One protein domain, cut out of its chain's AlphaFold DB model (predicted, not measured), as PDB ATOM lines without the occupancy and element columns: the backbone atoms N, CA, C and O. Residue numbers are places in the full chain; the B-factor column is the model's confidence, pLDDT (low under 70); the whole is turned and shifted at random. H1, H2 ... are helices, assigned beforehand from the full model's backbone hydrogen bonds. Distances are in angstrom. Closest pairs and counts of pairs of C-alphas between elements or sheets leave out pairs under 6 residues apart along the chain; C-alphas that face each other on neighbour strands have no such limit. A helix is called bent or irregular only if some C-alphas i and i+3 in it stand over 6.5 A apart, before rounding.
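This is residues 397 to 502 of the 717 residues of the protein "Uncharacterized conserved protein" of Phaffia rhodozyma (UniProt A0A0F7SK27). Four helices make a small bundle as two helical hairpins, H1 with H2 and H3 with H4, set next to each other so that the four go round in a ring; H1, H2 and H4 lie side by side at shallow tilts, while H3 crosses H2 steeply. The short H5 sits at one end, just past the end of H4. The printed part has 106 residues with five named helices, in the order H1 to H5, and no named strand; the class is all helix. It is compact, with a radius of gyration of the C-alphas of 13.5 A, and rounded, spanning 38 by 32 by 25 A.

Find C-alpha 402 at (117.607, 173.687, 202.843); from there H1 runs through residues 402 to 415, 19.7 A long. Next comes H2, residues 425 to 445, the longest at 29.3 A; it is only just irregular, with C-alphas 437 and 440 6.7 A apart. H3 begins at C-alpha 454, (126.298, 189.960, 209.904), and covers residues 454 to 471 over 25.5 A. H4 follows at residues 474 to 487, 19.3 A long, also only just irregular, with C-alphas 476 and 479 6.9 A apart. H5, residues 491 to 498, ends at C-alpha 498, (114.628, 198.444, 210.642).

Begin with H1, H2 and H4, a bundle, three helices at shallow tilts to one another. In the hairpin of H1 and H2, at 16 degrees, opposite ways, look at the closest C-alphas, those of Leu 413 and Arg 428, 6.9 A apart. H4 touches H1 with residues 475 to 479 alone, opposite ways at 27 degrees; the closest C-alphas, of Ser 412 and Ala 476, are 4.8 A apart. H2 and H4 are close but not clearly touching. H3 touches H2 at a steep tilt of 45 degrees, closest at the C-alphas of Leu 431 and Ala 464, 6.5 A. H3 and H4 form a hairpin at a shallow tilt of 20 degrees, with the C-alphas of Ile 469 and Ser 477 closest at 5.6 A. H3 and H5 only just touch, with 3 pairs of C-alphas within 8 A, the closest those of Glu 455 and Phe 496, 6.9 A. H1 and H3 are only just apart, 8.4 A at the closest. Every O i to N i+4 pair is within hydrogen-bond range in H1, H3 and H5, against 14 of 17 in H2 and 7 of 10 in H4.

The two C-alphas farthest apart are those of Glu 419 and Asp 450, 39.5 A. The printed part has no cut and no long link; H3 to H4 and H4 to H5 are tight. Look for low confidence, pLDDT under 70, at residues 415 to 422, of which 415 belongs to H1, and at 501 to 502; the mean of the printed part is 85.6.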
ATOM      1  N   GLY A 397     108.110 180.058 211.993       95.12
ATOM      2  CA  GLY A 397     109.529 179.751 212.237       95.12
ATOM      3  C   GLY A 397     110.020 178.378 211.762       95.12
ATOM      4  O   GLY A 397     111.183 178.048 211.975       95.12
ATOM      5  N   ALA A 398     109.166 177.559 211.141       95.31
ATOM      6  CA  ALA A 398     109.546 176.225 210.673       95.31
ATOM      7  C   ALA A 398     110.528 176.308 209.490       95.31
ATOM      8  O   ALA A 398     110.157 176.763 208.408       95.31
ATOM      9  N   ALA A 399     111.771 175.865 209.695       93.69
ATOM     10  CA  ALA A 399     112.813 175.902 208.674       93.69
ATOM     11  C   ALA A 399     112.455 175.039 207.440       93.69
ATOM     12  O   ALA A 399     111.904 173.943 207.594       93.69
ATOM     13  N   PRO A 400     112.770 175.498 206.214       93.75
ATOM     14  CA  PRO A 400     112.614 174.689 205.014       93.75
ATOM     15  C   PRO A 400     113.679 173.583 204.959       93.75
ATOM     16  O   PRO A 400     114.704 173.637 205.636       93.75
ATOM     17  N   LYS A 401     113.474 172.585 204.092       94.81
ATOM     18  CA  LYS A 401     114.515 171.597 203.773       94.81
ATOM     19  C   LYS A 401     115.588 172.267 202.908       94.81
ATOM     20  O   LYS A 401     115.462 172.256 201.685       94.81
ATOM     21  N   TYR A 402     116.610 172.856 203.532       94.94
ATOM     22  CA  TYR A 402     117.607 173.687 202.843       94.94
ATOM     23  C   TYR A 402     118.226 173.052 201.583       94.94
ATOM     24  O   TYR A 402     118.259 173.754 200.575       94.94
ATOM     25  N   PRO A 403     118.611 171.755 201.542       94.81
ATOM     26  CA  PRO A 403     119.148 171.152 200.317       94.81
ATOM     27  C   PRO A 403     118.171 171.228 199.134       94.81
ATOM     28  O   PRO A 403     118.528 171.719 198.070       94.81
ATOM     29  N   ALA A 404     116.903 170.858 199.351       94.00
ATOM     30  CA  ALA A 404     115.865 170.909 198.319       94.00
ATOM     31  C   ALA A 404     115.484 172.353 197.931       94.00
ATOM     32  O   ALA A 404     115.122 172.614 196.785       94.00
ATOM     33  N   LEU A 405     115.577 173.305 198.870       93.12
ATOM     34  CA  LEU A 405     115.389 174.732 198.586       93.12
ATOM     35  C   LEU A 405     116.514 175.266 197.689       93.12
ATOM     36  O   LEU A 405     116.234 175.976 196.727       93.12
ATOM     37  N   ILE A 406     117.766 174.893 197.967       93.19
ATOM     38  CA  ILE A 406     118.936 175.273 197.166       93.19
ATOM     39  C   ILE A 406     118.871 174.636 195.772       93.19
ATOM     40  O   ILE A 406     119.140 175.318 194.788       93.19
ATOM     41  N   GLU A 407     118.477 173.366 195.652       91.88
ATOM     42  CA  GLU A 407     118.241 172.717 194.352       91.88
ATOM     43  C   GLU A 407     117.139 173.424 193.551       91.88
ATOM     44  O   GLU A 407     117.325 173.703 192.365       91.88
ATOM     45  N   ARG A 408     116.022 173.791 194.197       89.88
ATOM     46  CA  ARG A 408     114.946 174.559 193.550       89.88
ATOM     47  C   ARG A 408     115.419 175.948 193.117       89.88
ATOM     48  O   ARG A 408     115.102 176.347 192.003       89.88
ATOM     49  N   LEU A 409     116.203 176.648 193.940       89.69
ATOM     50  CA  LEU A 409     116.805 177.939 193.587       89.69
ATOM     51  C   LEU A 409     117.755 177.800 192.385       89.69
ATOM     52  O   LEU A 409     117.635 178.560 191.429       89.69
ATOM     53  N   LYS A 410     118.650 176.801 192.398       89.38
ATOM     54  CA  LYS A 410     119.553 176.480 191.276       89.38
ATOM     55  C   LYS A 410     118.759 176.245 189.985       89.38
ATOM     56  O   LYS A 410     119.078 176.865 188.977       89.38
ATOM     57  N   GLY A 411     117.706 175.424 190.028       85.56
ATOM     58  CA  GLY A 411     116.816 175.181 188.886       85.56
ATOM     59  C   GLY A 411     116.129 176.453 188.383       85.56
ATOM     60  O   GLY A 411     116.279 176.816 187.223       85.56
ATOM     61  N   SER A 412     115.464 177.208 189.260       81.88
ATOM     62  CA  SER A 412     114.735 178.420 188.862       81.88
ATOM     63  C   SER A 412     115.634 179.547 188.323       81.88
ATOM     64  O   SER A 412     115.187 180.328 187.489       81.88
ATOM     65  N   LEU A 413     116.906 179.615 188.736       81.81
ATOM     66  CA  LEU A 413     117.913 180.529 188.170       81.81
ATOM     67  C   LEU A 413     118.493 180.054 186.819       81.81
ATOM     68  O   LEU A 413     119.180 180.826 186.142       81.81
ATOM     69  N   LEU A 414     118.267 178.795 186.433       74.56
ATOM     70  CA  LEU A 414     118.607 178.242 185.116       74.56
ATOM     71  C   LEU A 414     117.420 178.363 184.151       74.56
ATOM     72  O   LEU A 414     117.607 178.825 183.029       74.56
ATOM     73  N   ASP A 415     116.219 178.013 184.618       63.81
ATOM     74  CA  ASP A 415     114.968 178.025 183.847       63.81
ATOM     75  C   ASP A 415     114.457 179.448 183.547       63.81
ATOM     76  O   ASP A 415     113.705 179.650 182.595       63.81
ATOM     77  N   GLY A 416     114.871 180.448 184.336       54.81
ATOM     78  CA  GLY A 416     114.465 181.856 184.232       54.81
ATOM     79  C   GLY A 416     114.987 182.624 183.007       54.81
ATOM     80  O   GLY A 416     115.341 183.791 183.133       54.81
ATOM     81  N   GLN A 417     115.050 182.005 181.824       51.44
ATOM     82  CA  GLN A 417     115.425 182.652 180.554       51.44
ATOM     83  C   GLN A 417     114.262 183.424 179.883       51.44
ATOM     84  O   GLN A 417     114.160 183.445 178.657       51.44
ATOM     85  N   SER A 418     113.358 184.048 180.649       47.22
ATOM     86  CA  SER A 418     112.152 184.704 180.109       47.22
ATOM     87  C   SER A 418     112.174 186.234 180.214       47.22
ATOM     88  O   SER A 418     112.096 186.771 181.315       47.22
ATOM     89  N   GLU A 419     112.185 186.901 179.052       47.31
ATOM     90  CA  GLU A 419     111.833 188.310 178.740       47.31
ATOM     91  C   GLU A 419     112.459 189.488 179.524       47.31
ATOM     92  O   GLU A 419     112.695 190.528 178.912       47.31
ATOM     93  N   TYR A 420     112.799 189.367 180.808       46.22
ATOM     94  CA  TYR A 420     113.251 190.475 181.670       46.22
ATOM     95  C   TYR A 420     114.751 190.431 182.011       46.22
ATOM     96  O   TYR A 420     115.184 190.800 183.101       46.22
ATOM     97  N   GLY A 421     115.565 190.035 181.031       55.16
ATOM     98  CA  GLY A 421     117.023 189.976 181.148       55.16
ATOM     99  C   GLY A 421     117.542 188.693 181.801       55.16
ATOM    100  O   GLY A 421     116.808 187.736 182.024       55.16
ATOM    101  N   THR A 422     118.853 188.647 182.049       63.00
ATOM    102  CA  THR A 422     119.533 187.477 182.626       63.00
ATOM    103  C   THR A 422     120.560 187.917 183.659       63.00
ATOM    104  O   THR A 422     121.443 188.712 183.331       63.00
ATOM    105  N   LEU A 423     120.520 187.339 184.862       74.44
ATOM    106  CA  LEU A 423     121.669 187.377 185.773       74.44
ATOM    107  C   LEU A 423     122.867 186.667 185.132       74.44
ATOM    108  O   LEU A 423     122.725 185.574 184.572       74.44
ATOM    109  N   GLY A 424     124.054 187.260 185.255       80.06
ATOM    110  CA  GLY A 424     125.293 186.666 184.764       80.06
ATOM    111  C   GLY A 424     125.569 185.309 185.418       80.06
ATOM    112  O   GLY A 424     125.184 185.055 186.558       80.06
ATOM    113  N   GLU A 425     126.262 184.408 184.718       81.94
ATOM    114  CA  GLU A 425     126.594 183.081 185.259       81.94
ATOM    115  C   GLU A 425     127.385 183.168 186.575       81.94
ATOM    116  O   GLU A 425     127.048 182.494 187.548       81.94
ATOM    117  N   GLU A 426     128.347 184.090 186.647       84.25
ATOM    118  CA  GLU A 426     129.096 184.394 187.870       84.25
ATOM    119  C   GLU A 426     128.217 184.990 188.985       84.25
ATOM    120  O   GLU A 426     128.430 184.687 190.155       84.25
ATOM    121  N   GLU A 427     127.202 185.794 188.660       84.81
ATOM    122  CA  GLU A 427     126.281 186.367 189.657       84.81
ATOM    123  C   GLU A 427     125.371 185.286 190.251       84.81
ATOM    124  O   GLU A 427     125.237 185.190 191.472       84.81
ATOM    125  N   ARG A 428     124.820 184.406 189.402       87.19
ATOM    126  CA  ARG A 428     124.031 183.240 189.833       87.19
ATOM    127  C   ARG A 428     124.857 182.311 190.721       87.19
ATOM    128  O   ARG A 428     124.382 181.879 191.770       87.19
ATOM    129  N   LYS A 429     126.110 182.048 190.338       88.12
ATOM    130  CA  LYS A 429     127.055 181.233 191.112       88.12
ATOM    131  C   LYS A 429     127.374 181.860 192.473       88.12
ATOM    132  O   LYS A 429     127.304 181.158 193.477       88.12
ATOM    133  N   ARG A 430     127.642 183.172 192.524       90.69
ATOM    134  CA  ARG A 430     127.877 183.920 193.777       90.69
ATOM    135  C   ARG A 430     126.662 183.922 194.698       90.69
ATOM    136  O   ARG A 430     126.827 183.678 195.884       90.69
ATOM    137  N   LEU A 431     125.453 184.145 194.175       91.56
ATOM    138  CA  LEU A 431     124.211 184.066 194.955       91.56
ATOM    139  C   LEU A 431     124.027 182.675 195.573       91.56
ATOM    140  O   LEU A 431     123.734 182.555 196.762       91.56
ATOM    141  N   VAL A 432     124.208 181.621 194.777       92.38
ATOM    142  CA  VAL A 432     124.100 180.241 195.261       92.38
ATOM    143  C   VAL A 432     125.161 179.956 196.326       92.38
ATOM    144  O   VAL A 432     124.833 179.378 197.357       92.38
ATOM    145  N   GLU A 433     126.400 180.409 196.131       93.75
ATOM    146  CA  GLU A 433     127.478 180.250 197.109       93.75
ATOM    147  C   GLU A 433     127.222 181.031 198.412       93.75
ATOM    148  O   GLU A 433     127.420 180.484 199.496       93.75
ATOM    149  N   LEU A 434     126.713 182.263 198.325       94.44
ATOM    150  CA  LEU A 434     126.287 183.083 199.465       94.44
ATOM    151  C   LEU A 434     125.200 182.370 200.285       94.44
ATOM    152  O   LEU A 434     125.302 182.271 201.510       94.44
ATOM    153  N   VAL A 435     124.179 181.827 199.612       94.56
ATOM    154  CA  VAL A 435     123.089 181.092 200.266       94.56
ATOM    155  C   VAL A 435     123.598 179.796 200.905       94.56
ATOM    156  O   VAL A 435     123.338 179.552 202.082       94.56
ATOM    157  N   GLU A 436     124.333 178.977 200.152       94.81
ATOM    158  CA  GLU A 436     124.742 177.622 200.546       94.81
ATOM    159  C   GLU A 436     125.880 177.608 201.580       94.81
ATOM    160  O   GLU A 436     125.858 176.780 202.489       94.81
ATOM    161  N   ARG A 437     126.856 178.525 201.488       93.12
ATOM    162  CA  ARG A 437     128.046 178.538 202.366       93.12
ATOM    163  C   ARG A 437     127.986 179.523 203.528       93.12
ATOM    164  O   ARG A 437     128.741 179.339 204.478       93.12
ATOM    165  N   GLN A 438     127.146 180.558 203.468       93.62
ATOM    166  CA  GLN A 438     127.113 181.602 204.501       93.62
ATOM    167  C   GLN A 438     125.740 181.711 205.168       93.62
ATOM    168  O   GLN A 438     125.631 181.562 206.386       93.62
ATOM    169  N   LEU A 439     124.683 181.931 204.381       95.06
ATOM    170  CA  LEU A 439     123.357 182.212 204.925       95.06
ATOM    171  C   LEU A 439     122.711 180.985 205.577       95.06
ATOM    172  O   LEU A 439     122.244 181.091 206.707       95.06
ATOM    173  N   VAL A 440     122.679 179.825 204.912       95.31
ATOM    174  CA  VAL A 440     122.070 178.610 205.486       95.31
ATOM    175  C   VAL A 440     122.771 178.172 206.781       95.31
ATOM    176  O   VAL A 440     122.066 178.034 207.783       95.31
ATOM    177  N   PRO A 441     124.117 178.080 206.852       94.38
ATOM    178  CA  PRO A 441     124.817 177.813 208.111       94.38
ATOM    179  C   PRO A 441     124.492 178.823 209.222       94.38
ATOM    180  O   PRO A 441     124.298 178.423 210.372       94.38
ATOM    181  N   PHE A 442     124.354 180.116 208.897       94.75
ATOM    182  CA  PHE A 442     123.891 181.129 209.853       94.75
ATOM    183  C   PHE A 442     122.444 180.883 210.315       94.75
ATOM    184  O   PHE A 442     122.149 180.987 211.507       94.75
ATOM    185  N   LEU A 443     121.526 180.525 209.414       94.69
ATOM    186  CA  LEU A 443     120.129 180.265 209.770       94.69
ATOM    187  C   LEU A 443     119.967 179.011 210.639       94.69
ATOM    188  O   LEU A 443     119.108 179.022 211.526       94.69
ATOM    189  N   GLU A 444     120.787 177.981 210.420       93.38
ATOM    190  CA  GLU A 444     120.822 176.739 211.204       93.38
ATOM    191  C   GLU A 444     121.468 176.926 212.583       93.38
ATOM    192  O   GLU A 444     120.881 176.547 213.596       93.38
ATOM    193  N   THR A 445     122.661 177.524 212.640       91.88
ATOM    194  CA  THR A 445     123.485 177.572 213.866       91.88
ATOM    195  C   THR A 445     123.331 178.855 214.682       91.88
ATOM    196  O   THR A 445     123.739 178.901 215.841       91.88
ATOM    197  N   LYS A 446     122.790 179.921 214.077       89.38
ATOM    198  CA  LYS A 446     122.805 181.314 214.567       89.38
ATOM    199  C   LYS A 446     124.209 181.920 214.749       89.38
ATOM    200  O   LYS A 446     124.307 183.083 215.162       89.38
ATOM    201  N   ALA A 447     125.272 181.198 214.394       88.50
ATOM    202  CA  ALA A 447     126.636 181.709 214.332       88.50
ATOM    203  C   ALA A 447     126.877 182.430 212.998       88.50
ATOM    204  O   ALA A 447     126.409 181.995 211.948       88.50
ATOM    205  N   VAL A 448     127.598 183.548 213.044       86.00
ATOM    206  CA  VAL A 448     128.048 184.258 211.839       86.00
ATOM    207  C   VAL A 448     129.372 183.619 211.397       86.00
ATOM    208  O   VAL A 448     130.185 183.342 212.280       86.00
ATOM    209  N   PRO A 449     129.610 183.362 210.096       82.44
ATOM    210  CA  PRO A 449     130.881 182.810 209.630       82.44
ATOM    211  C   PRO A 449     132.088 183.674 210.026       82.44
ATOM    212  O   PRO A 449     132.017 184.905 209.993       82.44
ATOM    213  N   ASP A 450     133.205 183.026 210.369       81.81
ATOM    214  CA  ASP A 450     134.424 183.711 210.808       81.81
ATOM    215  C   ASP A 450     134.921 184.731 209.770       81.81
ATOM    216  O   ASP A 450     135.030 184.445 208.578       81.81
ATOM    217  N   GLY A 451     135.247 185.937 210.241       82.44
ATOM    218  CA  GLY A 451     135.738 187.037 209.403       82.44
ATOM    219  C   GLY A 451     134.658 187.839 208.663       82.44
ATOM    220  O   GLY A 451     135.001 188.844 208.044       82.44
ATOM    221  N   ILE A 452     133.378 187.461 208.753       87.06
ATOM    222  CA  ILE A 452     132.258 188.161 208.104       87.06
ATOM    223  C   ILE A 452     131.416 188.888 209.162       87.06
ATOM    224  O   ILE A 452     131.092 188.321 210.206       87.06
ATOM    225  N   LYS A 453     131.024 190.145 208.915       89.50
ATOM    226  CA  LYS A 453     130.015 190.816 209.755       89.50
ATOM    227  C   LYS A 453     128.618 190.437 209.285       89.50
ATOM    228  O   LYS A 453     128.350 190.369 208.089       89.50
ATOM    229  N   LEU A 454     127.691 190.279 210.229       89.81
ATOM    230  CA  LEU A 454     126.298 189.960 209.904       89.81
ATOM    231  C   LEU A 454     125.638 191.036 209.022       89.81
ATOM    232  O   LEU A 454     124.871 190.702 208.131       89.81
ATOM    233  N   GLU A 455     125.965 192.309 209.245       89.62
ATOM    234  CA  GLU A 455     125.484 193.444 208.442       89.62
ATOM    235  C   GLU A 455     125.911 193.338 206.969       89.62
ATOM    236  O   GLU A 455     125.100 193.589 206.078       89.62
ATOM    237  N   ASP A 456     127.152 192.909 206.712       89.94
ATOM    238  CA  ASP A 456     127.684 192.725 205.359       89.94
ATOM    239  C   ASP A 456     126.982 191.541 204.666       89.94
ATOM    240  O   ASP A 456     126.452 191.699 203.567       89.94
ATOM    241  N   LEU A 457     126.866 190.393 205.353       92.94
ATOM    242  CA  LEU A 457     126.139 189.202 204.876       92.94
ATOM    243  C   LEU A 457     124.671 189.513 204.530       92.94
ATOM    244  O   LEU A 457     124.185 189.140 203.460       92.94
ATOM    245  N   LEU A 458     123.951 190.208 205.416       93.56
ATOM    246  CA  LEU A 458     122.552 190.582 205.184       93.56
ATOM    247  C   LEU A 458     122.418 191.647 204.086       93.56
ATOM    248  O   LEU A 458     121.457 191.608 203.317       93.56
ATOM    249  N   GLY A 459     123.378 192.569 203.977       91.75
ATOM    250  CA  GLY A 459     123.429 193.576 202.920       91.75
ATOM    251  C   GLY A 459     123.689 192.979 201.535       91.75
ATOM    252  O   GLY A 459     123.056 193.392 200.563       91.75
ATOM    253  N   GLU A 460     124.576 191.988 201.422       91.00
ATOM    254  CA  GLU A 460     124.769 191.216 200.188       91.00
ATOM    255  C   GLU A 460     123.536 190.376 199.848       91.00
ATOM    256  O   GLU A 460     123.071 190.401 198.705       91.00
ATOM    257  N   PHE A 461     122.942 189.702 200.837       94.31
ATOM    258  CA  PHE A 461     121.742 188.896 200.625       94.31
ATOM    259  C   PHE A 461     120.530 189.739 200.191       94.31
ATOM    260  O   PHE A 461     119.781 189.323 199.304       94.31
ATOM    261  N   LEU A 462     120.365 190.951 200.737       92.62
ATOM    262  CA  LEU A 462     119.335 191.902 200.303       92.62
ATOM    263  C   LEU A 462     119.541 192.304 198.840       92.62
ATOM    264  O   LEU A 462     118.626 192.139 198.036       92.62
ATOM    265  N   LYS A 463     120.750 192.754 198.474       89.44
ATOM    266  CA  LYS A 463     121.090 193.136 197.090       89.44
ATOM    267  C   LYS A 463     120.796 192.002 196.109       89.44
ATOM    268  O   LYS A 463     120.156 192.233 195.086       89.44
ATOM    269  N   ALA A 464     121.206 190.778 196.441       89.56
ATOM    270  CA  ALA A 464     120.972 189.616 195.592       89.56
ATOM    271  C   ALA A 464     119.475 189.255 195.496       89.56
ATOM    272  O   ALA A 464     118.991 188.928 194.415       89.56
ATOM    273  N   THR A 465     118.711 189.392 196.588       90.06
ATOM    274  CA  THR A 465     117.245 189.201 196.592       90.06
ATOM    275  C   THR A 465     116.544 190.211 195.676       90.06
ATOM    276  O   THR A 465     115.719 189.826 194.846       90.06
ATOM    277  N   VAL A 466     116.911 191.493 195.778       86.56
ATOM    278  CA  VAL A 466     116.389 192.580 194.933       86.56
ATOM    279  C   VAL A 466     116.694 192.323 193.453       86.56
ATOM    280  O   VAL A 466     115.809 192.463 192.610       86.56
ATOM    281  N   GLN A 467     117.926 191.915 193.134       84.00
ATOM    282  CA  GLN A 467     118.343 191.609 191.763       84.00
ATOM    283  C   GLN A 467     117.578 190.421 191.163       84.00
ATOM    284  O   GLN A 467     117.135 190.512 190.022       84.00
ATOM    285  N   VAL A 468     117.373 189.329 191.909       84.25
ATOM    286  CA  VAL A 468     116.616 188.164 191.412       84.25
ATOM    287  C   VAL A 468     115.151 188.519 191.154       84.25
ATOM    288  O   VAL A 468     114.621 188.173 190.098       84.25
ATOM    289  N   ILE A 469     114.509 189.263 192.060       81.38
ATOM    290  CA  ILE A 469     113.103 189.654 191.879       81.38
ATOM    291  C   ILE A 469     112.939 190.577 190.666       81.38
ATOM    292  O   ILE A 469     112.026 190.364 189.871       81.38
ATOM    293  N   ARG A 470     113.836 191.558 190.481       79.75
ATOM    294  CA  ARG A 470     113.750 192.524 189.371       79.75
ATOM    295  C   ARG A 470     114.190 191.964 188.008       79.75
ATOM    296  O   ARG A 470     113.659 192.422 187.002       79.75
ATOM    297  N   ASN A 471     115.115 190.995 187.968       76.88
ATOM    298  CA  ASN A 471     115.776 190.547 186.725       76.88
ATOM    299  C   ASN A 471     115.514 189.071 186.347       76.88
ATOM    300  O   ASN A 471     116.055 188.600 185.350       76.88
ATOM    301  N   VAL A 472     114.773 188.309 187.161       76.00
ATOM    302  CA  VAL A 472     114.423 186.892 186.892       76.00
ATOM    303  C   VAL A 472     112.942 186.620 187.167       76.00
ATOM    304  O   VAL A 472     112.307 185.846 186.455       76.00
ATOM    305  N   GLY A 473     112.372 187.270 188.186       75.69
ATOM    306  CA  GLY A 473     110.944 187.211 188.504       75.69
ATOM    307  C   GLY A 473     110.572 186.244 189.634       75.69
ATOM    308  O   GLY A 473     111.409 185.610 190.284       75.69
ATOM    309  N   TYR A 474     109.270 186.163 189.916       73.44
ATOM    310  CA  TYR A 474     108.740 185.661 191.193       73.44
ATOM    311  C   TYR A 474     108.975 184.160 191.450       73.44
ATOM    312  O   TYR A 474     109.202 183.768 192.597       73.44
ATOM    313  N   GLU A 475     109.024 183.327 190.403       70.06
ATOM    314  CA  GLU A 475     109.307 181.883 190.516       70.06
ATOM    315  C   GLU A 475     110.694 181.583 191.103       70.06
ATOM    316  O   GLU A 475     110.825 180.718 191.968       70.06
ATOM    317  N   ALA A 476     111.726 182.328 190.691       73.81
ATOM    318  CA  ALA A 476     113.080 182.191 191.239       73.81
ATOM    319  C   ALA A 476     113.249 182.858 192.614       73.81
ATOM    320  O   ALA A 476     114.262 182.662 193.285       73.81
ATOM    321  N   SER A 477     112.254 183.636 193.043       80.69
ATOM    322  CA  SER A 477     112.367 184.553 194.174       80.69
ATOM    323  C   SER A 477     111.780 184.018 195.475       80.69
ATOM    324  O   SER A 477     112.299 184.326 196.549       80.69
ATOM    325  N   PHE A 478     110.737 183.181 195.412       86.44
ATOM    326  CA  PHE A 478     110.132 182.606 196.621       86.44
ATOM    327  C   PHE A 478     111.129 181.853 197.532       86.44
ATOM    328  O   PHE A 478     110.975 181.965 198.748       86.44
ATOM    329  N   PRO A 479     112.180 181.149 197.041       92.44
ATOM    330  CA  PRO A 479     113.169 180.517 197.917       92.44
ATOM    331  C   PRO A 479     113.937 181.540 198.763       92.44
ATOM    332  O   PRO A 479     114.249 181.271 199.920       92.44
ATOM    333  N   LEU A 480     114.206 182.730 198.213       93.88
ATOM    334  CA  LEU A 480     114.908 183.813 198.908       93.88
ATOM    335  C   LEU A 480     113.999 184.470 199.953       93.88
ATOM    336  O   LEU A 480     114.426 184.694 201.084       93.88
ATOM    337  N   ILE A 481     112.723 184.692 199.618       93.44
ATOM    338  CA  ILE A 481     111.708 185.155 200.578       93.44
ATOM    339  C   ILE A 481     111.502 184.129 201.707       93.44
ATOM    340  O   ILE A 481     111.352 184.516 202.865       93.44
ATOM    341  N   ASP A 482     111.577 182.823 201.425       94.56
ATOM    342  CA  ASP A 482     111.466 181.782 202.459       94.56
ATOM    343  C   ASP A 482     112.674 181.729 203.409       94.56
ATOM    344  O   ASP A 482     112.532 181.363 204.578       94.56
ATOM    345  N   LEU A 483     113.855 182.141 202.936       96.94
ATOM    346  CA  LEU A 483     115.037 182.345 203.774       96.94
ATOM    347  C   LEU A 483     114.898 183.627 204.612       96.94
ATOM    348  O   LEU A 483     115.127 183.575 205.820       96.94
ATOM    349  N   TRP A 484     114.416 184.737 204.034       96.75
ATOM    350  CA  TRP A 484     114.080 185.960 204.784       96.75
ATOM    351  C   TRP A 484     113.015 185.723 205.863       96.75
ATOM    352  O   TRP A 484     113.162 186.227 206.977       96.75
ATOM    353  N   ARG A 485     111.997 184.890 205.593       96.31
ATOM    354  CA  ARG A 485     110.996 184.435 206.578       96.31
ATOM    355  C   ARG A 485     111.655 183.850 207.829       96.31
ATOM    356  O   ARG A 485     111.195 184.130 208.932       96.31
ATOM    357  N   ILE A 486     112.702 183.038 207.676       97.31
ATOM    358  CA  ILE A 486     113.421 182.434 208.810       97.31
ATOM    359  C   ILE A 486     114.434 183.409 209.421       97.31
ATOM    360  O   ILE A 486     114.604 183.420 210.642       97.31
ATOM    361  N   ALA A 487     115.076 184.242 208.601       96.75
ATOM    362  CA  ALA A 487     116.051 185.228 209.048       96.75
ATOM    363  C   ALA A 487     115.421 186.282 209.972       96.75
ATOM    364  O   ALA A 487     115.948 186.526 211.052       96.75
ATOM    365  N   ILE A 488     114.278 186.862 209.586       96.19
ATOM    366  CA  ILE A 488     113.689 188.048 210.235       96.19
ATOM    367  C   ILE A 488     113.270 187.829 211.703       96.19
ATOM    368  O   ILE A 488     113.157 188.801 212.449       96.19
ATOM    369  N   ILE A 489     113.090 186.569 212.125       95.38
ATOM    370  CA  ILE A 489     112.804 186.170 213.518       95.38
ATOM    371  C   ILE A 489     114.033 186.365 214.428       95.38
ATOM    372  O   ILE A 489     113.889 186.600 215.628       95.38
ATOM    373  N   ASP A 490     115.257 186.271 213.896       94.31
ATOM    374  CA  ASP A 490     116.465 186.544 214.677       94.31
ATOM    375  C   ASP A 490     116.563 188.044 214.974       94.31
ATOM    376  O   ASP A 490     116.659 188.862 214.061       94.31
ATOM    377  N   ARG A 491     116.595 188.405 216.262       90.56
ATOM    378  CA  ARG A 491     116.599 189.800 216.732       90.56
ATOM    379  C   ARG A 491     117.688 190.667 216.085       90.56
ATOM    380  O   ARG A 491     117.487 191.872 215.941       90.56
ATOM    381  N   ARG A 492     118.837 190.098 215.703       92.50
ATOM    382  CA  ARG A 492     119.916 190.843 215.027       92.50
ATOM    383  C   ARG A 492     119.516 191.208 213.599       92.50
ATOM    384  O   ARG A 492     119.723 192.344 213.185       92.50
ATOM    385  N   VAL A 493     118.886 190.271 212.889       94.31
ATOM    386  CA  VAL A 493     118.305 190.505 211.560       94.31
ATOM    387  C   VAL A 493     117.142 191.488 211.668       94.31
ATOM    388  O   VAL A 493     117.083 192.421 210.878       94.31
ATOM    389  N   SER A 494     116.272 191.358 212.681       91.50
ATOM    390  CA  SER A 494     115.176 192.310 212.901       91.50
ATOM    391  C   SER A 494     115.689 193.748 213.052       91.50
ATOM    392  O   SER A 494     115.165 194.647 212.402       91.50
ATOM    393  N   THR A 495     116.735 193.964 213.862       88.62
ATOM    394  CA  THR A 495     117.369 195.283 214.045       88.62
ATOM    395  C   THR A 495     118.021 195.796 212.760       88.62
ATOM    396  O   THR A 495     117.861 196.964 212.426       88.62
ATOM    397  N   PHE A 496     118.726 194.945 212.009       90.69
ATOM    398  CA  PHE A 496     119.271 195.327 210.701       90.69
ATOM    399  C   PHE A 496     118.154 195.775 209.745       90.69
ATOM    400  O   PHE A 496     118.255 196.818 209.107       90.69
ATOM    401  N   SER A 497     117.050 195.030 209.693       91.56
ATOM    402  CA  SER A 497     115.941 195.301 208.779       91.56
ATOM    403  C   SER A 497     115.126 196.558 209.103       91.56
ATOM    404  O   SER A 497     114.382 197.004 208.228       91.56
ATOM    405  N   THR A 498     115.262 197.154 210.297       86.88
ATOM    406  CA  THR A 498     114.628 198.444 210.642       86.88
ATOM    407  C   THR A 498     115.484 199.664 210.297       86.88
ATOM    408  O   THR A 498     114.953 200.774 210.270       86.88
ATOM    409  N   MET A 499     116.782 199.492 210.033       79.56
ATOM    410  CA  MET A 499     117.724 200.593 209.824       79.56
ATOM    411  C   MET A 499     118.069 200.761 208.335       79.56
ATOM    412  O   MET A 499     118.388 199.774 207.673       79.56
ATOM    413  N   PRO A 500     118.072 201.991 207.788       70.69
ATOM    414  CA  PRO A 500     118.675 202.263 206.486       70.69
ATOM    415  C   PRO A 500     120.151 201.830 206.453       70.69
ATOM    416  O   PRO A 500     120.892 202.155 207.387       70.69
ATOM    417  N   PRO A 501     120.627 201.144 205.397       59.31
ATOM    418  CA  PRO A 501     122.037 200.792 205.281       59.31
ATOM    419  C   PRO A 501     122.897 202.061 205.191       59.31
ATOM    420  O   PRO A 501     122.727 202.882 204.285       59.31
ATOM    421  N   VAL A 502     123.828 202.209 206.138       50.19
ATOM    422  CA  VAL A 502     124.726 203.365 206.242       50.19
ATOM    423  C   VAL A 502     125.795 203.285 205.153       50.19
ATOM    424  O   VAL A 502     126.761 202.531 205.259       50.19
TER     425      VAL A 502